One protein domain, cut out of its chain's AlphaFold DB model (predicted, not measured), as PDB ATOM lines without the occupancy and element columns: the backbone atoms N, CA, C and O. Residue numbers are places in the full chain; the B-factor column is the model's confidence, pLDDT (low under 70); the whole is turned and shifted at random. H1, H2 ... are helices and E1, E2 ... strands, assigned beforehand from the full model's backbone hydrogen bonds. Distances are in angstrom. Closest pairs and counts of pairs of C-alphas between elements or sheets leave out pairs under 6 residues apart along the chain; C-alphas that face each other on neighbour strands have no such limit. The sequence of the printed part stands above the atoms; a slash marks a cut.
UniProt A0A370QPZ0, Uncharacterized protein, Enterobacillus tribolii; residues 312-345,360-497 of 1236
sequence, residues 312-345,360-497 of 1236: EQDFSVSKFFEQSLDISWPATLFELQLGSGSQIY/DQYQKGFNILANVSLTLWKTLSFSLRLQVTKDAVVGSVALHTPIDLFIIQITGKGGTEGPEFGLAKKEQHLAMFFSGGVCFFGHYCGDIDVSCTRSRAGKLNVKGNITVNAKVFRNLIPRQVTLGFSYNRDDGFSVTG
ATOM      1  N   GLU A 312     180.868 187.337 202.294       81.75
ATOM      2  CA  GLU A 312     181.364 186.758 203.551       81.75
ATOM      3  C   GLU A 312     182.523 185.773 203.336       81.75
ATOM      4  O   GLU A 312     183.222 185.422 204.280       81.75
ATOM      5  N   GLN A 313     182.758 185.365 202.089       82.19
ATOM      6  CA  GLN A 313     183.797 184.419 201.694       82.19
ATOM      7  C   GLN A 313     184.440 184.847 200.379       82.19
ATOM      8  O   GLN A 313     183.806 185.541 199.583       82.19
ATOM      9  N   ASP A 314     185.673 184.403 200.148       82.31
ATOM     10  CA  ASP A 314     186.438 184.809 198.976       82.31
ATOM     11  C   ASP A 314     185.716 184.428 197.678       82.31
ATOM     12  O   ASP A 314     185.308 183.280 197.466       82.31
ATOM     13  N   PHE A 315     185.542 185.410 196.796       77.75
ATOM     14  CA  PHE A 315     184.763 185.263 195.573       77.75
ATOM     15  C   PHE A 315     185.500 185.809 194.353       77.75
ATOM     16  O   PHE A 315     186.129 186.859 194.393       77.75
ATOM     17  N   SER A 316     185.423 185.083 193.242       80.19
ATOM     18  CA  SER A 316     186.121 185.430 192.006       80.19
ATOM     19  C   SER A 316     185.384 186.540 191.244       80.19
ATOM     20  O   SER A 316     184.170 186.475 191.032       80.19
ATOM     21  N   VAL A 317     186.129 187.559 190.808       79.25
ATOM     22  CA  VAL A 317     185.593 188.666 190.007       79.25
ATOM     23  C   VAL A 317     185.139 188.189 188.628       79.25
ATOM     24  O   VAL A 317     184.139 188.698 188.131       79.25
ATOM     25  N   SER A 318     185.770 187.184 188.015       78.38
ATOM     26  CA  SER A 318     185.277 186.657 186.735       78.38
ATOM     27  C   SER A 318     183.889 186.050 186.850       78.38
ATOM     28  O   SER A 318     182.999 186.425 186.086       78.38
ATOM     29  N   LYS A 319     183.658 185.223 187.875       77.81
ATOM     30  CA  LYS A 319     182.321 184.705 188.187       77.81
ATOM     31  C   LYS A 319     181.328 185.825 188.480       77.81
ATOM     32  O   LYS A 319     180.161 185.709 188.114       77.81
ATOM     33  N   PHE A 320     181.767 186.912 189.123       77.44
ATOM     34  CA  PHE A 320     180.924 188.092 189.301       77.44
ATOM     35  C   PHE A 320     180.518 188.712 187.960       77.44
ATOM     36  O   PHE A 320     179.331 188.921 187.732       77.44
ATOM     37  N   PHE A 321     181.479 188.997 187.081       76.44
ATOM     38  CA  PHE A 321     181.242 189.674 185.804       76.44
ATOM     39  C   PHE A 321     180.365 188.843 184.861       76.44
ATOM     40  O   PHE A 321     179.425 189.383 184.275       76.44
ATOM     41  N   GLU A 322     180.609 187.533 184.783       75.50
ATOM     42  CA  GLU A 322     179.795 186.610 183.988       75.50
ATOM     43  C   GLU A 322     178.328 186.609 184.443       75.50
ATOM     44  O   GLU A 322     177.424 186.672 183.615       75.50
ATOM     45  N   GLN A 323     178.080 186.593 185.755       72.81
ATOM     46  CA  GLN A 323     176.730 186.472 186.318       72.81
ATOM     47  C   GLN A 323     175.977 187.811 186.407       72.81
ATOM     48  O   GLN A 323     174.762 187.850 186.204       72.81
ATOM     49  N   SER A 324     176.668 188.918 186.707       70.38
ATOM     50  CA  SER A 324     176.035 190.234 186.887       70.38
ATOM     51  C   SER A 324     176.038 191.092 185.635       70.38
ATOM     52  O   SER A 324     175.170 191.948 185.504       70.38
ATOM     53  N   LEU A 325     177.005 190.952 184.731       70.88
ATOM     54  CA  LEU A 325     177.173 191.925 183.645       70.88
ATOM     55  C   LEU A 325     176.955 191.332 182.262       70.88
ATOM     56  O   LEU A 325     176.797 192.107 181.324       70.88
ATOM     57  N   ASP A 326     176.883 190.002 182.140       67.94
ATOM     58  CA  ASP A 326     176.920 189.310 180.843       67.94
ATOM     59  C   ASP A 326     178.170 189.723 180.034       67.94
ATOM     60  O   ASP A 326     178.179 189.817 178.808       67.94
ATOM     61  N   ILE A 327     179.241 190.050 180.765       70.56
ATOM     62  CA  ILE A 327     180.551 190.416 180.238       70.56
ATOM     63  C   ILE A 327     181.502 189.337 180.725       70.56
ATOM     64  O   ILE A 327     181.705 189.184 181.928       70.56
ATOM     65  N   SER A 328     182.120 188.606 179.805       73.38
ATOM     66  CA  SER A 328     183.209 187.710 180.177       73.38
ATOM     67  C   SER A 328     184.383 188.539 180.678       73.38
ATOM     68  O   SER A 328     184.857 189.450 179.989       73.38
ATOM     69  N   TRP A 329     184.870 188.215 181.874       76.00
ATOM     70  CA  TRP A 329     186.131 188.765 182.346       76.00
ATOM     71  C   TRP A 329     187.220 188.440 181.318       76.00
ATOM     72  O   TRP A 329     187.369 187.268 180.953       76.00
ATOM     73  N   PRO A 330     187.945 189.440 180.784       77.19
ATOM     74  CA  PRO A 330     188.876 189.172 179.704       77.19
ATOM     75  C   PRO A 330     189.924 188.148 180.136       77.19
ATOM     76  O   PRO A 330     190.581 188.311 181.160       77.19
ATOM     77  N   ALA A 331     190.137 187.119 179.314       71.75
ATOM     78  CA  ALA A 331     191.150 186.092 179.579       71.75
ATOM     79  C   ALA A 331     192.577 186.669 179.673       71.75
ATOM     80  O   ALA A 331     193.479 186.036 180.217       71.75
ATOM     81  N   THR A 332     192.775 187.879 179.144       71.94
ATOM     82  CA  THR A 332     194.006 188.669 179.216       71.94
ATOM     83  C   THR A 332     194.180 189.422 180.537       71.94
ATOM     84  O   THR A 332     195.215 190.052 180.720       71.94
ATOM     85  N   LEU A 333     193.222 189.383 181.464       76.94
ATOM     86  CA  LEU A 333     193.315 189.991 182.792       76.94
ATOM     87  C   LEU A 333     193.519 188.920 183.876       76.94
ATOM     88  O   LEU A 333     193.207 187.742 183.695       76.94
ATOM     89  N   PHE A 334     194.073 189.325 185.019       74.00
ATOM     90  CA  PHE A 334     194.181 188.474 186.209       74.00
ATOM     91  C   PHE A 334     192.832 188.248 186.843       74.00
ATOM     92  O   PHE A 334     191.985 189.136 186.846       74.00
ATOM     93  N   GLU A 335     192.674 187.070 187.424       75.62
ATOM     94  CA  GLU A 335     191.568 186.829 188.327       75.62
ATOM     95  C   GLU A 335     191.781 187.654 189.596       75.62
ATOM     96  O   GLU A 335     192.801 187.499 190.269       75.62
ATOM     97  N   LEU A 336     190.833 188.530 189.913       78.56
ATOM     98  CA  LEU A 336     190.798 189.221 191.196       78.56
ATOM     99  C   LEU A 336     189.919 188.411 192.152       78.56
ATOM    100  O   LEU A 336     188.844 187.945 191.767       78.56
ATOM    101  N   GLN A 337     190.367 188.250 193.394       81.19
ATOM    102  CA  GLN A 337     189.546 187.688 194.463       81.19
ATOM    103  C   GLN A 337     189.010 188.819 195.337       81.19
ATOM    104  O   GLN A 337     189.770 189.640 195.851       81.19
ATOM    105  N   LEU A 338     187.690 188.858 195.472       81.50
ATOM    106  CA  LEU A 338     186.962 189.670 196.433       81.50
ATOM    107  C   LEU A 338     187.031 188.957 197.778       81.50
ATOM    108  O   LEU A 338     186.394 187.922 197.948       81.50
ATOM    109  N   GLY A 339     187.805 189.493 198.710       82.88
ATOM    110  CA  GLY A 339     187.936 188.955 200.054       82.88
ATOM    111  C   GLY A 339     186.687 189.176 200.906       82.88
ATOM    112  O   GLY A 339     185.841 190.030 200.604       82.88
ATOM    113  N   SER A 340     186.602 188.439 202.013       82.06
ATOM    114  CA  SER A 340     185.570 188.659 203.037       82.06
ATOM    115  C   SER A 340     185.487 190.132 203.494       82.06
ATOM    116  O   SER A 340     186.481 190.865 203.559       82.06
ATOM    117  N   GLY A 341     184.265 190.599 203.760       82.06
ATOM    118  CA  GLY A 341     183.978 192.000 204.089       82.06
ATOM    119  C   GLY A 341     183.749 192.905 202.874       82.06
ATOM    120  O   GLY A 341     183.386 194.068 203.056       82.06
ATOM    121  N   SER A 342     183.902 192.384 201.649       87.94
ATOM    122  CA  SER A 342     183.477 193.085 200.432       87.94
ATOM    123  C   SER A 342     181.947 193.218 200.374       87.94
ATOM    124  O   SER A 342     181.213 192.441 200.984       87.94
ATOM    125  N   GLN A 343     181.442 194.204 199.638       89.56
ATOM    126  CA  GLN A 343     180.015 194.483 199.498       89.56
ATOM    127  C   GLN A 343     179.675 194.833 198.054       89.56
ATOM    128  O   GLN A 343     180.365 195.624 197.416       89.56
ATOM    129  N   ILE A 344     178.574 194.292 197.551       88.31
ATOM    130  CA  ILE A 344     177.965 194.690 196.283       88.31
ATOM    131  C   ILE A 344     176.709 195.474 196.628       88.31
ATOM    132  O   ILE A 344     175.883 194.985 197.393       88.31
ATOM    133  N   TYR A 345     176.519 196.669 196.082       91.50
ATOM    134  CA  TYR A 345     175.319 197.440 196.379       91.50
ATOM    135  C   TYR A 345     174.797 198.225 195.182       91.50
ATOM    136  O   TYR A 345     175.547 198.645 194.305       91.50
ATOM    137  N   ASP A 360     178.765 209.357 201.576       68.00
ATOM    138  CA  ASP A 360     180.151 208.919 201.350       68.00
ATOM    139  C   ASP A 360     180.297 207.388 201.348       68.00
ATOM    140  O   ASP A 360     181.226 206.832 200.744       68.00
ATOM    141  N   GLN A 361     179.365 206.698 202.017       78.44
ATOM    142  CA  GLN A 361     179.352 205.243 202.129       78.44
ATOM    143  C   GLN A 361     178.746 204.582 200.885       78.44
ATOM    144  O   GLN A 361     179.305 203.605 200.385       78.44
ATOM    145  N   TYR A 362     177.629 205.114 200.374       85.81
ATOM    146  CA  TYR A 362     176.880 204.518 199.262       85.81
ATOM    147  C   TYR A 362     176.670 205.511 198.115       85.81
ATOM    148  O   TYR A 362     175.723 206.301 198.102       85.81
ATOM    149  N   GLN A 363     177.515 205.419 197.089       85.94
ATOM    150  CA  GLN A 363     177.366 206.203 195.858       85.94
ATOM    151  C   GLN A 363     176.164 205.755 195.011       85.94
ATOM    152  O   GLN A 363     175.728 204.611 195.073       85.94
ATOM    153  N   LYS A 364     175.616 206.655 194.189       87.56
ATOM    154  CA  LYS A 364     174.494 206.338 193.287       87.56
ATOM    155  C   LYS A 364     174.887 205.281 192.245       87.56
ATOM    156  O   LYS A 364     176.028 205.246 191.784       87.56
ATOM    157  N   GLY A 365     173.923 204.460 191.837       88.06
ATOM    158  CA  GLY A 365     174.114 203.422 190.823       88.06
ATOM    159  C   GLY A 365     174.620 202.097 191.395       88.06
ATOM    160  O   GLY A 365     174.487 201.833 192.592       88.06
ATOM    161  N   PHE A 366     175.160 201.247 190.517       86.88
ATOM    162  CA  PHE A 366     175.643 199.915 190.869       86.88
ATOM    163  C   PHE A 366     177.128 199.971 191.233       86.88
ATOM    164  O   PHE A 366     177.935 200.479 190.459       86.88
ATOM    165  N   ASN A 367     177.489 199.485 192.416       88.38
ATOM    166  CA  ASN A 367     178.827 199.633 192.971       88.38
ATOM    167  C   ASN A 367     179.279 198.360 193.694       88.38
ATOM    168  O   ASN A 367     178.468 197.584 194.203       88.38
ATOM    169  N   ILE A 368     180.593 198.184 193.779       85.69
ATOM    170  CA  ILE A 368     181.251 197.109 194.515       85.69
ATOM    171  C   ILE A 368     182.333 197.747 195.379       85.69
ATOM    172  O   ILE A 368     183.202 198.451 194.870       85.69
ATOM    173  N   LEU A 369     182.287 197.504 196.681       88.00
ATOM    174  CA  LEU A 369     183.371 197.794 197.614       88.00
ATOM    175  C   LEU A 369     184.087 196.480 197.868       88.00
ATOM    176  O   LEU A 369     183.545 195.592 198.514       88.00
ATOM    177  N   ALA A 370     185.271 196.336 197.307       84.25
ATOM    178  CA  ALA A 370     186.005 195.092 197.266       84.25
ATOM    179  C   ALA A 370     187.265 195.188 198.117       84.25
ATOM    180  O   ALA A 370     188.089 196.062 197.887       84.25
ATOM    181  N   ASN A 371     187.468 194.261 199.042       86.62
ATOM    182  CA  ASN A 371     188.799 193.992 199.572       86.62
ATOM    183  C   ASN A 371     189.489 193.067 198.574       86.62
ATOM    184  O   ASN A 371     189.045 191.941 198.380       86.62
ATOM    185  N   VAL A 372     190.521 193.552 197.894       83.12
ATOM    186  CA  VAL A 372     191.199 192.820 196.822       83.12
ATOM    187  C   VAL A 372     192.621 192.508 197.249       83.12
ATOM    188  O   VAL A 372     193.332 193.377 197.758       83.12
ATOM    189  N   SER A 373     193.042 191.273 196.995       77.62
ATOM    190  CA  SER A 373     194.447 190.878 197.056       77.62
ATOM    191  C   SER A 373     194.970 190.606 195.647       77.62
ATOM    192  O   SER A 373     194.391 189.824 194.894       77.62
ATOM    193  N   LEU A 374     196.072 191.260 195.292       75.31
ATOM    194  CA  LEU A 374     196.763 191.122 194.015       75.31
ATOM    195  C   LEU A 374     198.214 190.710 194.269       75.31
ATOM    196  O   LEU A 374     199.005 191.483 194.806       75.31
ATOM    197  N   THR A 375     198.587 189.501 193.860       68.56
ATOM    198  CA  THR A 375     199.968 189.016 193.985       68.56
ATOM    199  C   THR A 375     200.763 189.327 192.720       68.56
ATOM    200  O   THR A 375     200.519 188.739 191.666       68.56
ATOM    201  N   LEU A 376     201.722 190.251 192.838       66.44
ATOM    202  CA  LEU A 376     202.756 190.514 191.833       66.44
ATOM    203  C   LEU A 376     204.026 189.717 192.213       66.44
ATOM    204  O   LEU A 376     204.002 188.488 192.232       66.44
ATOM    205  N   TRP A 377     205.113 190.415 192.574       61.84
ATOM    206  CA  TRP A 377     206.258 189.889 193.336       61.84
ATOM    207  C   TRP A 377     205.965 189.828 194.850       61.84
ATOM    208  O   TRP A 377     206.345 188.877 195.528       61.84
ATOM    209  N   LYS A 378     205.231 190.826 195.364       63.84
ATOM    210  CA  LYS A 378     204.631 190.875 196.709       63.84
ATOM    211  C   LYS A 378     203.104 190.809 196.576       63.84
ATOM    212  O   LYS A 378     202.549 191.207 195.548       63.84
ATOM    213  N   THR A 379     202.422 190.320 197.609       72.44
ATOM    214  CA  THR A 379     200.957 190.395 197.693       72.44
ATOM    215  C   THR A 379     200.547 191.788 198.155       72.44
ATOM    216  O   THR A 379     200.872 192.191 199.268       72.44
ATOM    217  N   LEU A 380     199.852 192.518 197.287       78.62
ATOM    218  CA  LEU A 380     199.237 193.808 197.575       78.62
ATOM    219  C   LEU A 380     197.805 193.564 198.051       78.62
ATOM    220  O   LEU A 380     197.052 192.881 197.361       78.62
ATOM    221  N   SER A 381     197.420 194.132 199.189       81.25
ATOM    222  CA  SER A 381     196.045 194.066 199.699       81.25
ATOM    223  C   SER A 381     195.493 195.475 199.853       81.25
ATOM    224  O   SER A 381     196.107 196.304 200.523       81.25
ATOM    225  N   PHE A 382     194.353 195.755 199.224       85.25
ATOM    226  CA  PHE A 382     193.753 197.090 199.208       85.25
ATOM    227  C   PHE A 382     192.233 197.041 199.018       85.25
ATOM    228  O   PHE A 382     191.686 196.070 198.493       85.25
ATOM    229  N   SER A 383     191.542 198.107 199.428       84.38
ATOM    230  CA  SER A 383     190.099 198.257 199.222       84.38
ATOM    231  C   SER A 383     189.822 199.018 197.925       84.38
ATOM    232  O   SER A 383     190.116 200.204 197.809       84.38
ATOM    233  N   LEU A 384     189.247 198.335 196.944       85.19
ATOM    234  CA  LEU A 384     188.896 198.855 195.632       85.19
ATOM    235  C   LEU A 384     187.400 199.175 195.564       85.19
ATOM    236  O   LEU A 384     186.562 198.320 195.842       85.19
ATOM    237  N   ARG A 385     187.047 200.388 195.135       86.31
ATOM    238  CA  ARG A 385     185.666 200.734 194.775       86.31
ATOM    239  C   ARG A 385     185.505 200.610 193.264       86.31
ATOM    240  O   ARG A 385     186.169 201.320 192.518       86.31
ATOM    241  N   LEU A 386     184.621 199.726 192.819       84.00
ATOM    242  CA  LEU A 386     184.233 199.592 191.418       84.00
ATOM    243  C   LEU A 386     182.845 200.193 191.232       84.00
ATOM    244  O   LEU A 386     181.888 199.747 191.862       84.00
ATOM    245  N   GLN A 387     182.722 201.165 190.339       85.94
ATOM    246  CA  GLN A 387     181.442 201.632 189.838       85.94
ATOM    247  C   GLN A 387     181.121 200.904 188.535       85.94
ATOM    248  O   GLN A 387     181.915 200.874 187.590       85.94
ATOM    249  N   VAL A 388     179.933 200.314 188.485       78.81
ATOM    250  CA  VAL A 388     179.417 199.585 187.336       78.81
ATOM    251  C   VAL A 388     178.336 200.432 186.677       78.81
ATOM    252  O   VAL A 388     177.316 200.773 187.277       78.81
ATOM    253  N   THR A 389     178.548 200.758 185.409       73.94
ATOM    254  CA  THR A 389     177.572 201.445 184.560       73.94
ATOM    255  C   THR A 389     177.152 200.532 183.411       73.94
ATOM    256  O   THR A 389     177.728 199.464 183.212       73.94
ATOM    257  N   LYS A 390     176.150 200.951 182.629       65.69
ATOM    258  CA  LYS A 390     175.707 200.208 181.440       65.69
ATOM    259  C   LYS A 390     176.838 200.010 180.418       65.69
ATOM    260  O   LYS A 390     176.866 198.990 179.739       65.69
ATOM    261  N   ASP A 391     177.761 200.970 180.340       65.25
ATOM    262  CA  ASP A 391     178.747 201.047 179.260       65.25
ATOM    263  C   ASP A 391     180.192 200.801 179.725       65.25
ATOM    264  O   ASP A 391     181.045 200.483 178.889       65.25
ATOM    265  N   ALA A 392     180.478 200.902 181.028       70.56
ATOM    266  CA  ALA A 392     181.819 200.757 181.600       70.56
ATOM    267  C   ALA A 392     181.810 200.245 183.051       70.56
ATOM    268  O   ALA A 392     180.917 200.572 183.835       70.56
ATOM    269  N   VAL A 393     182.865 199.517 183.420       76.81
ATOM    270  CA  VAL A 393     183.269 199.335 184.819       76.81
ATOM    271  C   VAL A 393     184.504 200.191 185.047       76.81
ATOM    272  O   VAL A 393     185.452 200.111 184.264       76.81
ATOM    273  N   VAL A 394     184.460 201.029 186.079       81.56
ATOM    274  CA  VAL A 394     185.553 201.929 186.452       81.56
ATOM    275  C   VAL A 394     185.809 201.781 187.939       81.56
ATOM    276  O   VAL A 394     184.886 201.867 188.743       81.56
ATOM    277  N   GLY A 395     187.060 201.586 188.319       83.38
ATOM    278  CA  GLY A 395     187.476 201.699 189.702       83.38
ATOM    279  C   GLY A 395     188.944 202.031 189.802       83.38
ATOM    280  O   GLY A 395     189.742 201.613 188.961       83.38
ATOM    281  N   SER A 396     189.288 202.790 190.831       83.75
ATOM    282  CA  SER A 396     190.670 203.100 191.135       83.75
ATOM    283  C   SER A 396     190.915 203.159 192.636       83.75
ATOM    284  O   SER A 396     189.989 203.312 193.436       83.75
ATOM    285  N   VAL A 397     192.170 202.949 193.015       85.69
ATOM    286  CA  VAL A 397     192.626 202.962 194.403       85.69
ATOM    287  C   VAL A 397     194.083 203.395 194.452       85.69
ATOM    288  O   VAL A 397     194.934 202.826 193.771       85.69
ATOM    289  N   ALA A 398     194.371 204.406 195.267       84.88
ATOM    290  CA  ALA A 398     195.735 204.824 195.551       84.88
ATOM    291  C   ALA A 398     196.378 203.849 196.545       84.88
ATOM    292  O   ALA A 398     195.808 203.559 197.599       84.88
ATOM    293  N   LEU A 399     197.557 203.332 196.209       86.31
ATOM    294  CA  LEU A 399     198.345 202.496 197.105       86.31
ATOM    295  C   LEU A 399     199.256 203.376 197.964       86.31
ATOM    296  O   LEU A 399     199.806 204.364 197.493       86.31
ATOM    297  N   HIS A 400     199.458 203.005 199.228       84.81
ATOM    298  CA  HIS A 400     200.316 203.780 200.134       84.81
ATOM    299  C   HIS A 400     201.809 203.512 199.932       84.81
ATOM    300  O   HIS A 400     202.641 204.364 200.233       84.81
ATOM    301  N   THR A 401     202.155 202.322 199.440       85.62
ATOM    302  CA  THR A 401     203.542 201.890 199.264       85.62
ATOM    303  C   THR A 401     203.884 201.765 197.784       85.62
ATOM    304  O   THR A 401     203.076 201.202 197.034       85.62
ATOM    305  N   PRO A 402     205.077 202.210 197.360       88.25
ATOM    306  CA  PRO A 402     205.594 201.907 196.035       88.25
ATOM    307  C   PRO A 402     205.624 200.403 195.736       88.25
ATOM    308  O   PRO A 402     205.748 199.572 196.638       88.25
ATOM    309  N   ILE A 403     205.525 200.052 194.456       85.75
ATOM    310  CA  ILE A 403     205.665 198.677 193.975       85.75
ATOM    311  C   ILE A 403     207.090 198.487 193.465       85.75
ATOM    312  O   ILE A 403     207.449 199.014 192.412       85.75
ATOM    313  N   ASP A 404     207.877 197.690 194.183       81.25
ATOM    314  CA  ASP A 404     209.246 197.346 193.790       81.25
ATOM    315  C   ASP A 404     209.244 196.187 192.778       81.25
ATOM    316  O   ASP A 404     208.811 195.070 193.078       81.25
ATOM    317  N   LEU A 405     209.752 196.450 191.577       77.94
ATOM    318  CA  LEU A 405     209.990 195.506 190.482       77.94
ATOM    319  C   LEU A 405     211.497 195.455 190.179       77.94
ATOM    320  O   LEU A 405     211.949 195.811 189.088       77.94
ATOM    321  N   PHE A 406     212.276 195.012 191.168       77.88
ATOM    322  CA  PHE A 406     213.741 194.951 191.125       77.88
ATOM    323  C   PHE A 406     214.393 196.340 190.994       77.88
ATOM    324  O   PHE A 406     214.456 197.070 191.975       77.88
ATOM    325  N   ILE A 407     214.852 196.727 189.801       79.38
ATOM    326  CA  ILE A 407     215.467 198.044 189.543       79.38
ATOM    327  C   ILE A 407     214.455 199.109 189.108       79.38
ATOM    328  O   ILE A 407     214.818 200.273 188.947       79.38
ATOM    329  N   ILE A 408     213.196 198.720 188.886       84.19
ATOM    330  CA  ILE A 408     212.086 199.640 188.637       84.19
ATOM    331  C   ILE A 408     211.213 199.686 189.876       84.19
ATOM    332  O   ILE A 408     210.793 198.650 190.373       84.19
ATOM    333  N   GLN A 409     210.871 200.881 190.330       88.25
ATOM    334  CA  GLN A 409     209.882 201.093 191.372       88.25
ATOM    335  C   GLN A 409     208.749 201.944 190.803       88.25
ATOM    336  O   GLN A 409     208.993 203.019 190.256       88.25
ATOM    337  N   ILE A 410     207.513 201.458 190.902       88.81
ATOM    338  CA  ILE A 410     206.321 202.218 190.519       88.81
ATOM    339  C   ILE A 410     205.833 202.950 191.772       88.81
ATOM    340  O   ILE A 410     205.464 202.312 192.756       88.81
ATOM    341  N   THR A 411     205.870 204.273 191.751       91.06
ATOM    342  CA  THR A 411     205.522 205.184 192.851       91.06
ATOM    343  C   THR A 411     204.234 205.941 192.529       91.06
ATOM    344  O   THR A 411     203.666 205.791 191.447       91.06
ATOM    345  N   GLY A 412     203.742 206.769 193.447       89.12
ATOM    346  CA  GLY A 412     202.748 207.786 193.108       89.12
ATOM    347  C   GLY A 412     203.337 208.858 192.186       89.12
ATOM    348  O   GLY A 412     204.553 208.947 191.982       89.12
ATOM    349  N   LYS A 413     202.465 209.664 191.572       86.62
ATOM    350  CA  LYS A 413     202.904 210.708 190.634       86.62
ATOM    351  C   LYS A 413     203.886 211.668 191.304       86.62
ATOM    352  O   LYS A 413     203.687 212.050 192.453       86.62
ATOM    353  N   GLY A 414     204.947 212.049 190.598       82.94
ATOM    354  CA  GLY A 414     206.009 212.894 191.159       82.94
ATOM    355  C   GLY A 414     207.000 212.181 192.093       82.94
ATOM    356  O   GLY A 414     207.867 212.845 192.658       82.94
ATOM    357  N   GLY A 415     206.915 210.854 192.246       80.00
ATOM    358  CA  GLY A 415     207.903 210.064 192.991       80.00
ATOM    359  C   GLY A 415     207.606 209.890 194.483       80.00
ATOM    360  O   GLY A 415     208.473 209.433 195.222       80.00
ATOM    361  N   THR A 416     206.405 210.249 194.938       76.81
ATOM    362  CA  THR A 416     205.968 210.136 196.341       76.81
ATOM    363  C   THR A 416     204.866 209.086 196.490       76.81
ATOM    364  O   THR A 416     204.023 208.984 195.607       76.81
ATOM    365  N   GLU A 417     204.825 208.361 197.615       84.31
ATOM    366  CA  GLU A 417     203.794 207.343 197.929       84.31
ATOM    367  C   GLU A 417     203.708 206.188 196.898       84.31
ATOM    368  O   GLU A 417     204.618 205.989 196.088       84.31
ATOM    369  N   GLY A 418     202.660 205.358 196.963       85.94
ATOM    370  CA  GLY A 418     202.420 204.257 196.024       85.94
ATOM    371  C   GLY A 418     201.563 204.653 194.811       85.94
ATOM    372  O   GLY A 418     200.942 205.717 194.795       85.94
ATOM    373  N   PRO A 419     201.532 203.814 193.760       90.38
ATOM    374  CA  PRO A 419     200.809 204.122 192.532       90.38
ATOM    375  C   PRO A 419     199.297 203.957 192.693       90.38
ATOM    376  O   PRO A 419     198.809 203.255 193.578       90.38
ATOM    377  N   GLU A 420     198.540 204.553 191.779       89.31
ATOM    378  CA  GLU A 420     197.109 204.308 191.648       89.31
ATOM    379  C   GLU A 420     196.881 203.040 190.819       89.31
ATOM    380  O   GLU A 420     197.273 202.964 189.655       89.31
ATOM    381  N   PHE A 421     196.243 202.030 191.402       87.56
ATOM    382  CA  PHE A 421     195.745 200.884 190.651       87.56
ATOM    383  C   PHE A 421     194.388 201.230 190.040       87.56
ATOM    384  O   PHE A 421     193.481 201.662 190.750       87.56
ATOM    385  N   GLY A 422     194.243 201.017 188.734       85.50
ATOM    386  CA  GLY A 422     193.026 201.286 187.979       85.50
ATOM    387  C   GLY A 422     192.509 200.056 187.237       85.50
ATOM    388  O   GLY A 422     193.263 199.332 186.584       85.50
ATOM    389  N   LEU A 423     191.192 199.858 187.296       82.75
ATOM    390  CA  LEU A 423     190.425 198.964 186.435       82.75
ATOM    391  C   LEU A 423     189.433 199.818 185.650       82.75
ATOM    392  O   LEU A 423     188.462 200.319 186.214       82.75
ATOM    393  N   ALA A 424     189.658 199.986 184.353       79.50
ATOM    394  CA  ALA A 424     188.750 200.752 183.508       79.50
ATOM    395  C   ALA A 424     188.577 200.095 182.144       79.50
ATOM    396  O   ALA A 424     189.470 199.423 181.625       79.50
ATOM    397  N   LYS A 425     187.420 200.324 181.529       72.00
ATOM    398  CA  LYS A 425     187.217 200.005 180.118       72.00
ATOM    399  C   LYS A 425     188.001 201.002 179.257       72.00
ATOM    400  O   LYS A 425     187.681 202.188 179.246       72.00
ATOM    401  N   LYS A 426     189.018 200.521 178.541       65.25
ATOM    402  CA  LYS A 426     189.782 201.288 177.548       65.25
ATOM    403  C   LYS A 426     189.415 200.725 176.173       65.25
ATOM    404  O   LYS A 426     189.670 199.559 175.894       65.25
ATOM    405  N   GLU A 427     188.757 201.535 175.343       66.19
ATOM    406  CA  GLU A 427     188.153 201.098 174.068       66.19
ATOM    407  C   GLU A 427     187.060 200.015 174.262       66.19
ATOM    408  O   GLU A 427     186.187 200.162 175.121       66.19
ATOM    409  N   GLN A 428     187.049 198.940 173.461       64.88
ATOM    410  CA  GLN A 428     186.086 197.832 173.584       64.88
ATOM    411  C   GLN A 428     186.469 196.789 174.655       64.88
ATOM    412  O   GLN A 428     185.732 195.822 174.843       64.88
ATOM    413  N   HIS A 429     187.573 196.978 175.391       71.56
ATOM    414  CA  HIS A 429     188.091 195.984 176.335       71.56
ATOM    415  C   HIS A 429     188.334 196.559 177.736       71.56
ATOM    416  O   HIS A 429     188.619 197.740 177.924       71.56
ATOM    417  N   LEU A 430     188.202 195.707 178.752       75.94
ATOM    418  CA  LEU A 430     188.572 196.040 180.126       75.94
ATOM    419  C   LEU A 430     190.103 195.972 180.256       75.94
ATOM    420  O   LEU A 430     190.710 195.011 179.780       75.94
ATOM    421  N   ALA A 431     190.724 196.962 180.895       80.38
ATOM    422  CA  ALA A 431     192.167 197.020 181.114       80.38
ATOM    423  C   ALA A 431     192.492 197.258 182.595       80.38
ATOM    424  O   ALA A 431     191.802 198.018 183.276       80.38
ATOM    425  N   MET A 432     193.571 196.627 183.068       84.69
ATOM    426  CA  MET A 432     194.183 196.901 184.370       84.69
ATOM    427  C   MET A 432     195.505 197.630 184.182       84.69
ATOM    428  O   MET A 432     196.328 197.234 183.349       84.69
ATOM    429  N   PHE A 433     195.712 198.678 184.968       86.00
ATOM    430  CA  PHE A 433     196.919 199.487 184.902       86.00
ATOM    431  C   PHE A 433     197.305 200.035 186.276       86.00
ATOM    432  O   PHE A 433     196.461 200.191 187.156       86.00
ATOM    433  N   PHE A 434     198.590 200.334 186.439       87.69
ATOM    434  CA  PHE A 434     199.095 201.185 187.510       87.69
ATOM    435  C   PHE A 434     199.441 202.548 186.914       87.69
ATOM    436  O   PHE A 434     200.236 202.610 185.982       87.69
ATOM    437  N   SER A 435     198.844 203.616 187.429       88.06
ATOM    438  CA  SER A 435     199.144 205.002 187.065       88.06
ATOM    439  C   SER A 435     199.962 205.630 188.185       88.06
ATOM    440  O   SER A 435     199.540 205.629 189.345       88.06
ATOM    441  N   GLY A 436     201.127 206.177 187.863       89.44
ATOM    442  CA  GLY A 436     201.996 206.765 188.873       89.44
ATOM    443  C   GLY A 436     203.352 207.178 188.329       89.44
ATOM    444  O   GLY A 436     203.557 207.231 187.121       89.44
ATOM    445  N   GLY A 437     204.272 207.471 189.234       89.50
ATOM    446  CA  GLY A 437     205.669 207.705 188.922       89.50
ATOM    447  C   GLY A 437     206.418 206.404 188.657       89.50
ATOM    448  O   GLY A 437     206.052 205.350 189.176       89.50
ATOM    449  N   VAL A 438     207.510 206.460 187.896       89.94
ATOM    450  CA  VAL A 438     208.498 205.378 187.880       89.94
ATOM    451  C   VAL A 438     209.877 205.878 188.255       89.94
ATOM    452  O   VAL A 438     210.413 206.805 187.648       89.94
ATOM    453  N   CYS A 439     210.469 205.196 189.228       88.56
ATOM    454  CA  CYS A 439     211.878 205.292 189.545       88.56
ATOM    455  C   CYS A 439     212.625 204.128 188.886       88.56
ATOM    456  O   CYS A 439     212.226 202.974 189.018       88.56
ATOM    457  N   PHE A 440     213.707 204.422 188.173       86.94
ATOM    458  CA  PHE A 440     214.584 203.434 187.550       86.94
ATOM    459  C   PHE A 440     215.983 203.594 188.147       86.94
ATOM    460  O   PHE A 440     216.510 204.705 188.128       86.94
ATOM    461  N   PHE A 441     216.535 202.525 188.732       85.06
ATOM    462  CA  PHE A 441     217.758 202.547 189.555       85.06
ATOM    463  C   PHE A 441     217.753 203.695 190.586       85.06
ATOM    464  O   PHE A 441     218.678 204.503 190.672       85.06
ATOM    465  N   GLY A 442     216.641 203.828 191.316       83.25
ATOM    466  CA  GLY A 442     216.450 204.858 192.344       83.25
ATOM    467  C   GLY A 442     216.167 206.277 191.827       83.25
ATOM    468  O   GLY A 442     215.815 207.142 192.623       83.25
ATOM    469  N   HIS A 443     216.246 206.534 190.516       85.94
ATOM    470  CA  HIS A 443     216.007 207.864 189.950       85.94
ATOM    471  C   HIS A 443     214.620 208.005 189.321       85.94
ATOM    472  O   HIS A 443     214.228 207.201 188.474       85.94
ATOM    473  N   TYR A 444     213.900 209.068 189.673       87.62
ATOM    474  CA  TYR A 444     212.582 209.369 189.117       87.62
ATOM    475  C   TYR A 444     212.659 209.739 187.627       87.62
ATOM    476  O   TYR A 444     213.273 210.734 187.248       87.62
ATOM    477  N   CYS A 445     212.019 208.939 186.776       83.06
ATOM    478  CA  CYS A 445     212.062 209.078 185.317       83.06
ATOM    479  C   CYS A 445     210.774 209.661 184.708       83.06
ATOM    480  O   CYS A 445     210.714 209.864 183.497       83.06
ATOM    481  N   GLY A 446     209.754 209.950 185.523       84.19
ATOM    482  CA  GLY A 446     208.491 210.550 185.083       84.19
ATOM    483  C   GLY A 446     207.258 209.715 185.420       84.19
ATOM    484  O   GLY A 446     207.362 208.606 185.946       84.19
ATOM    485  N   ASP A 447     206.093 210.275 185.098       86.94
ATOM    486  CA  ASP A 447     204.795 209.630 185.282       86.94
ATOM    487  C   ASP A 447     204.471 208.716 184.097       86.94
ATOM    488  O   ASP A 447     204.645 209.105 182.938       86.94
ATOM    489  N   ILE A 448     203.981 207.509 184.380       84.56
ATOM    490  CA  ILE A 448     203.630 206.506 183.378       84.56
ATOM    491  C   ILE A 448     202.371 205.718 183.765       84.56
ATOM    492  O   ILE A 448     202.041 205.568 184.942       84.56
ATOM    493  N   ASP A 449     201.726 205.141 182.749       83.50
ATOM    494  CA  ASP A 449     200.723 204.090 182.915       83.50
ATOM    495  C   ASP A 449     201.359 202.730 182.603       83.50
ATOM    496  O   ASP A 449     201.775 202.458 181.471       83.50
ATOM    497  N   VAL A 450     201.421 201.851 183.598       84.62
ATOM    498  CA  VAL A 450     201.961 200.496 183.472       84.62
ATOM    499  C   VAL A 450     200.822 199.511 183.285       84.62
ATOM    500  O   VAL A 450     200.015 199.287 184.184       84.62
ATOM    501  N   SER A 451     200.766 198.886 182.114       83.88
ATOM    502  CA  SER A 451     199.755 197.878 181.804       83.88
ATOM    503  C   SER A 451     200.049 196.550 182.503       83.88
ATOM    504  O   SER A 451     201.195 196.093 182.551       83.88
ATOM    505  N   CYS A 452     198.999 195.903 183.007       82.38
ATOM    506  CA  CYS A 452     199.070 194.577 183.613       82.38
ATOM    507  C   CYS A 452     198.208 193.604 182.807       82.38
ATOM    508  O   CYS A 452     196.986 193.735 182.763       82.38
ATOM    509  N   THR A 453     198.841 192.620 182.166       81.50
ATOM    510  CA  THR A 453     198.170 191.667 181.268       81.50
ATOM    511  C   THR A 453     198.640 190.241 181.496       81.50
ATOM    512  O   THR A 453     199.789 189.985 181.840       81.50
ATOM    513  N   ARG A 454     197.754 189.281 181.283       75.38
ATOM    514  CA  ARG A 454     198.009 187.853 181.410       75.38
ATOM    515  C   ARG A 454     198.620 187.311 180.115       75.38
ATOM    516  O   ARG A 454     198.121 187.565 179.022       75.38
ATOM    517  N   SER A 455     199.713 186.562 180.233       68.69
ATOM    518  CA  SER A 455     200.377 185.883 179.115       68.69
ATOM    519  C   SER A 455     199.571 184.670 178.625       68.69
ATOM    520  O   SER A 455     198.673 184.188 179.316       68.69
ATOM    521  N   ARG A 456     199.930 184.110 177.455       64.31
ATOM    522  CA  ARG A 456     199.305 182.879 176.915       64.31
ATOM    523  C   ARG A 456     199.437 181.663 177.845       64.31
ATOM    524  O   ARG A 456     198.581 180.791 177.806       64.31
ATOM    525  N   ALA A 457     200.466 181.625 178.695       60.66
ATOM    526  CA  ALA A 457     200.663 180.593 179.720       60.66
ATOM    527  C   ALA A 457     199.899 180.887 181.030       60.66
ATOM    528  O   ALA A 457     200.067 180.189 182.028       60.66
ATOM    529  N   GLY A 458     199.085 181.946 181.053       60.62
ATOM    530  CA  GLY A 458     198.266 182.329 182.194       60.62
ATOM    531  C   GLY A 458     198.983 183.164 183.258       60.62
ATOM    532  O   GLY A 458     198.413 183.339 184.333       60.62
ATOM    533  N   LYS A 459     200.189 183.679 182.983       68.69
ATOM    534  CA  LYS A 459     201.069 184.329 183.973       68.69
ATOM    535  C   LYS A 459     201.065 185.850 183.857       68.69
ATOM    536  O   LYS A 459     200.782 186.393 182.793       68.69
ATOM    537  N   LEU A 460     201.373 186.537 184.955       71.19
ATOM    538  CA  LEU A 460     201.363 187.997 185.025       71.19
ATOM    539  C   LEU A 460     202.481 188.638 184.225       71.19
ATOM    540  O   LEU A 460     203.639 188.362 184.494       71.19
ATOM    541  N   ASN A 461     202.112 189.503 183.283       79.81
ATOM    542  CA  ASN A 461     203.014 190.310 182.480       79.81
ATOM    543  C   ASN A 461     202.749 191.796 182.748       79.81
ATOM    544  O   ASN A 461     201.692 192.332 182.401       79.81
ATOM    545  N   VAL A 462     203.711 192.448 183.389       83.12
ATOM    546  CA  VAL A 462     203.705 193.887 183.650       83.12
ATOM    547  C   VAL A 462     204.541 194.545 182.567       83.12
ATOM    548  O   VAL A 462     205.689 194.150 182.382       83.12
ATOM    549  N   LYS A 463     203.984 195.516 181.837       86.00
ATOM    550  CA  LYS A 463     204.691 196.218 180.757       86.00
ATOM    551  C   LYS A 463     204.470 197.717 180.823       86.00
ATOM    552  O   LYS A 463     203.329 198.167 180.956       86.00
ATOM    553  N   GLY A 464     205.542 198.472 180.633       87.12
ATOM    554  CA  GLY A 464     205.501 199.924 180.535       87.12
ATOM    555  C   GLY A 464     206.674 200.466 179.731       87.12
ATOM    556  O   GLY A 464     207.616 199.745 179.410       87.12
ATOM    557  N   ASN A 465     206.603 201.752 179.407       87.62
ATOM    558  CA  ASN A 465     207.676 202.478 178.742       87.62
ATOM    559  C   ASN A 465     208.105 203.631 179.643       87.62
ATOM    560  O   ASN A 465     207.256 204.355 180.154       87.62
ATOM    561  N   ILE A 466     209.409 203.814 179.809       87.44
ATOM    562  CA  ILE A 466     210.009 204.867 180.626       87.44
ATOM    563  C   ILE A 466     210.830 205.758 179.713       87.44
ATOM    564  O   ILE A 466     211.581 205.257 178.880       87.44
ATOM    565  N   THR A 467     210.727 207.072 179.868       83.62
ATOM    566  CA  THR A 467     211.568 208.004 179.111       83.62
ATOM    567  C   THR A 467     212.674 208.522 180.012       83.62
ATOM    568  O   THR A 467     212.406 209.236 180.969       83.62
ATOM    569  N   VAL A 468     213.923 208.178 179.704       80.75
ATOM    570  CA  VAL A 468     215.085 208.561 180.515       80.75
ATOM    571  C   VAL A 468     215.830 209.714 179.844       80.75
ATOM    572  O   VAL A 468     216.095 209.690 178.639       80.75
ATOM    573  N   ASN A 469     216.162 210.754 180.613       74.56
ATOM    574  CA  ASN A 469     216.846 211.944 180.107       74.56
ATOM    575  C   ASN A 469     218.376 211.773 180.132       74.56
ATOM    576  O   ASN A 469     218.968 211.558 181.188       74.56
ATOM    577  N   ALA A 470     219.030 211.978 178.983       65.00
ATOM    578  CA  ALA A 470     220.489 211.888 178.838       65.00
ATOM    579  C   ALA A 470     221.284 212.824 179.749       65.00
ATOM    580  O   ALA A 470     222.445 212.554 180.043       65.00
ATOM    581  N   LYS A 471     220.696 213.951 180.179       67.00
ATOM    582  CA  LYS A 471     221.403 214.920 181.028       67.00
ATOM    583  C   LYS A 471     221.836 214.321 182.363       67.00
ATOM    584  O   LYS A 471     222.833 214.793 182.899       67.00
ATOM    585  N   VAL A 472     221.110 213.321 182.857       61.41
ATOM    586  CA  VAL A 472     221.372 212.693 184.155       61.41
ATOM    587  C   VAL A 472     222.425 211.580 184.033       61.41
ATOM    588  O   VAL A 472     223.230 211.413 184.939       61.41
ATOM    589  N   PHE A 473     222.510 210.889 182.885       70.50
ATOM    590  CA  PHE A 473     223.293 209.646 182.738       70.50
ATOM    591  C   PHE A 473     224.132 209.576 181.449       70.50
ATOM    592  O   PHE A 473     224.144 208.551 180.767       70.50
ATOM    593  N   ARG A 474     224.843 210.659 181.093       65.19
ATOM    594  CA  ARG A 474     225.525 210.818 179.784       65.19
ATOM    595  C   ARG A 474     226.442 209.658 179.367       65.19
ATOM    596  O   ARG A 474     226.596 209.440 178.171       65.19
ATOM    597  N   ASN A 475     227.022 208.930 180.322       67.94
ATOM    598  CA  ASN A 475     227.978 207.848 180.055       67.94
ATOM    599  C   ASN A 475     227.310 206.490 179.764       67.94
ATOM    600  O   ASN A 475     227.949 205.608 179.210       67.94
ATOM    601  N   LEU A 476     226.037 206.309 180.135       75.38
ATOM    602  CA  LEU A 476     225.296 205.048 179.959       75.38
ATOM    603  C   LEU A 476     224.084 205.206 179.030       75.38
ATOM    604  O   LEU A 476     223.581 204.226 178.480       75.38
ATOM    605  N   ILE A 477     223.605 206.443 178.857       78.31
ATOM    606  CA  ILE A 477     222.492 206.802 177.982       78.31
ATOM    607  C   ILE A 477     222.887 208.072 177.198       78.31
ATOM    608  O   ILE A 477     222.810 209.184 177.727       78.31
ATOM    609  N   PRO A 478     223.301 207.940 175.922       65.94
ATOM    610  CA  PRO A 478     223.916 209.038 175.170       65.94
ATOM    611  C   PRO A 478     222.928 210.141 174.749       65.94
ATOM    612  O   PRO A 478     223.335 211.272 174.471       65.94
ATOM    613  N   ARG A 479     221.626 209.834 174.657       74.88
ATOM    614  CA  ARG A 479     220.535 210.745 174.248       74.88
ATOM    615  C   ARG A 479     219.246 210.383 174.981       74.88
ATOM    616  O   ARG A 479     219.186 209.336 175.598       74.88
ATOM    617  N   GLN A 480     218.239 211.255 174.988       81.12
ATOM    618  CA  GLN A 480     216.950 210.897 175.587       81.12
ATOM    619  C   GLN A 480     216.416 209.635 174.893       81.12
ATOM    620  O   GLN A 480     216.296 209.625 173.667       81.12
ATOM    621  N   VAL A 481     216.141 208.583 175.663       83.12
ATOM    622  CA  VAL A 481     215.681 207.290 175.137       83.12
ATOM    623  C   VAL A 481     214.435 206.838 175.883       83.12
ATOM    624  O   VAL A 481     214.320 207.010 177.097       83.12
ATOM    625  N   THR A 482     213.505 206.241 175.142       86.69
ATOM    626  CA  THR A 482     212.378 205.504 175.707       86.69
ATOM    627  C   THR A 482     212.757 204.031 175.846       86.69
ATOM    628  O   THR A 482     212.963 203.344 174.849       86.69
ATOM    629  N   LEU A 483     212.857 203.560 177.086       86.75
ATOM    630  CA  LEU A 483     213.127 202.170 177.437       86.75
ATOM    631  C   LEU A 483     211.802 201.450 177.678       86.75
ATOM    632  O   LEU A 483     210.992 201.897 178.489       86.75
ATOM    633  N   GLY A 484     211.575 200.332 176.996       87.06
ATOM    634  CA  GLY A 484     210.448 199.453 177.296       87.06
ATOM    635  C   GLY A 484     210.854 198.458 178.369       87.06
ATOM    636  O   GLY A 484     211.851 197.765 178.191       87.06
ATOM    637  N   PHE A 485     210.102 198.339 179.456       87.88
ATOM    638  CA  PHE A 485     210.320 197.284 180.441       87.88
ATOM    639  C   PHE A 485     209.176 196.281 180.414       87.88
ATOM    640  O   PHE A 485     208.010 196.628 180.202       87.88
ATOM    641  N   SER A 486     209.517 195.023 180.659       85.25
ATOM    642  CA  SER A 486     208.536 193.995 180.955       85.25
ATOM    643  C   SER A 486     208.999 193.076 182.065       85.25
ATOM    644  O   SER A 486     210.187 192.801 182.199       85.25
ATOM    645  N   TYR A 487     208.045 192.598 182.853       80.75
ATOM    646  CA  TYR A 487     208.279 191.614 183.893       80.75
ATOM    647  C   TYR A 487     207.235 190.507 183.816       80.75
ATOM    648  O   TYR A 487     206.034 190.788 183.806       80.75
ATOM    649  N   ASN A 488     207.685 189.253 183.834       75.31
ATOM    650  CA  ASN A 488     206.856 188.128 184.245       75.31
ATOM    651  C   ASN A 488     207.669 187.133 185.091       75.31
ATOM    652  O   ASN A 488     208.892 187.190 185.139       75.31
ATOM    653  N   ARG A 489     206.989 186.211 185.776       69.50
ATOM    654  CA  ARG A 489     207.643 185.262 186.693       69.50
ATOM    655  C   ARG A 489     208.599 184.265 186.013       69.50
ATOM    656  O   ARG A 489     209.534 183.819 186.665       69.50
ATOM    657  N   ASP A 490     208.358 183.900 184.757       68.06
ATOM    658  CA  ASP A 490     209.130 182.876 184.037       68.06
ATOM    659  C   ASP A 490     210.293 183.468 183.251       68.06
ATOM    660  O   ASP A 490     211.421 183.017 183.380       68.06
ATOM    661  N   ASP A 491     209.998 184.489 182.455       68.69
ATOM    662  CA  ASP A 491     210.927 185.219 181.598       68.69
ATOM    663  C   ASP A 491     211.717 186.259 182.411       68.69
ATOM    664  O   ASP A 491     212.746 186.764 181.970       68.69
ATOM    665  N   GLY A 492     211.267 186.558 183.633       72.88
ATOM    666  CA  GLY A 492     211.915 187.486 184.547       72.88
ATOM    667  C   GLY A 492     211.686 188.936 184.168       72.88
ATOM    668  O   GLY A 492     210.684 189.306 183.552       72.88
ATOM    669  N   PHE A 493     212.626 189.770 184.597       79.62
ATOM    670  CA  PHE A 493     212.657 191.186 184.283       79.62
ATOM    671  C   PHE A 493     213.483 191.426 183.016       79.62
ATOM    672  O   PHE A 493     214.597 190.921 182.894       79.62
ATOM    673  N   SER A 494     212.959 192.231 182.096       81.50
ATOM    674  CA  SER A 494     213.634 192.588 180.850       81.50
ATOM    675  C   SER A 494     213.469 194.071 180.540       81.50
ATOM    676  O   SER A 494     212.356 194.597 180.609       81.50
ATOM    677  N   VAL A 495     214.546 194.713 180.092       85.50
ATOM    678  CA  VAL A 495     214.522 196.063 179.513       85.50
ATOM    679  C   VAL A 495     214.877 195.968 178.034       85.50
ATOM    680  O   VAL A 495     215.795 195.253 177.645       85.50
ATOM    681  N   THR A 496     214.137 196.694 177.209       85.69
ATOM    682  CA  THR A 496     214.253 196.751 175.752       85.69
ATOM    683  C   THR A 496     214.463 198.194 175.309       85.69
ATOM    684  O   THR A 496     214.046 199.133 175.987       85.69
ATOM    685  N   GLY A 497     215.125 198.379 174.168       83.06
ATOM    686  CA  GLY A 497     215.430 199.713 173.645       83.06
ATOM    687  C   GLY A 497     216.581 200.426 174.361       83.06
ATOM    688  O   GLY A 497     216.791 201.608 174.109       83.06
TER     689      GLY A 497
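AT A GLANCE: This is residues 312 to 345 and 360 to 497 of the 1236 residues of an uncharacterized protein of Enterobacillus tribolii (UniProt A0A370QPZ0). The domain is one long, twisted antiparallel sheet that branches at E8, near the middle of the model; E1 to E4 and E7 make one end of it, E9 to E12 the other, and the small hairpin of E5 and E6 joins on beside the last part of E8. One short helix, H1, grazes the sheet at the end where E1 lies, and the loop of residues 469 to 480 lies at the opposite end of the longest axis. The printed part has 172 residues, with H1 first and then twelve named strands, E1 to E12, in the class mostly strand. The whole is compact, with a radius of gyration of the C-alphas of 17.4 A and spans of 56 by 38 by 29 A.

IN THESE COORDINATES: The printed part begins at Glu 312, with its C-alpha at (181.364, 186.758, 203.551). H1 is residues 317 to 325, with C-alpha 317 at (185.593, 188.666, 190.007) and 11.0 A from first to last C-alpha. E1 is residues 342 to 345. After the cut come E2, residues 365 to 375 and 29.8 A long, E3, residues 379 to 388 and 25.6 A, and E4, residues 393 to 398 and 17.3 A. E2 bends by 54 degrees at residue 371 and E3 by 58 degrees at residue 382. E5 is residues 403 to 405, E6 residues 408 to 411, and E7 residues 420 to 426, 16.2 A long. E8, residues 429 to 440, measures 29.7 A and bends by 67 degrees at residue 437; E9, residues 443 to 454, measures 28.2 A and bends by 82 degrees at residue 446. E10 is residues 460 to 468, 25.1 A, E11 residues 481 to 488, 23.0 A, and E12 residues 492 to 496, ending with C-alpha 496 at (214.253, 196.751, 175.752).

HOW THE PARTS SIT: E1, an edge strand, is antiparallel to E2, with N 343 and O 369 2.8 A apart, within hydrogen-bond range. E2, E3 and E4 form a meander, each strand the antiparallel neighbour of the one before; N 370 and O 384 are 2.8 A apart, and N 387 and O 394 2.8 A. E4 is antiparallel to E7, at 165 degrees, with N 395 and O 423 2.8 A apart. E7 to E12 form a second meander. E8 has three neighbours: E7, beside residues 429 to 435, and E6, beside residues 436 to 440, lie on one side of it, and E9 on the other side. N 422 and O 433 are 2.8 A apart, N 409 and O 439 2.8 A, and N 434 and O 450 2.9 A. E5 and E6 are a hairpin, with N 403 and O 410 2.8 A apart. Farther on, across the antiparallel neighbours E9 and E10 N 451 and O 463 are within hydrogen-bond range at 2.9 A, across E10 and E11 N 466 and O 483 at 2.8 A, and across E11 and E12 N 484 and O 496 at 2.9 A. E5 and E12 are only just apart, their closest C-alphas 8.0 A from each other. H1 only grazes the sheet, with residues 317 to 325. In H1 every O i to N i+4 pair is within hydrogen-bond range. Residues 337 to 338 pair antiparallel with residues 315 to 316 and with residues 372 to 373 of E2.

THE WHOLE: The two C-alphas farthest apart, those of Glu 312 and Asn 475, are 56.3 A from each other. Residues 346 to 359 are not printed, and C-alphas 345 and 360 are 13.4 A apart across that cut. The links from H1 to E1 and from E10 to E11 are long. Mean pLDDT of the printed part is 79.7; 25 residues are under 70, among them residues 375 to 378, 426 to 428 and 455 to 459.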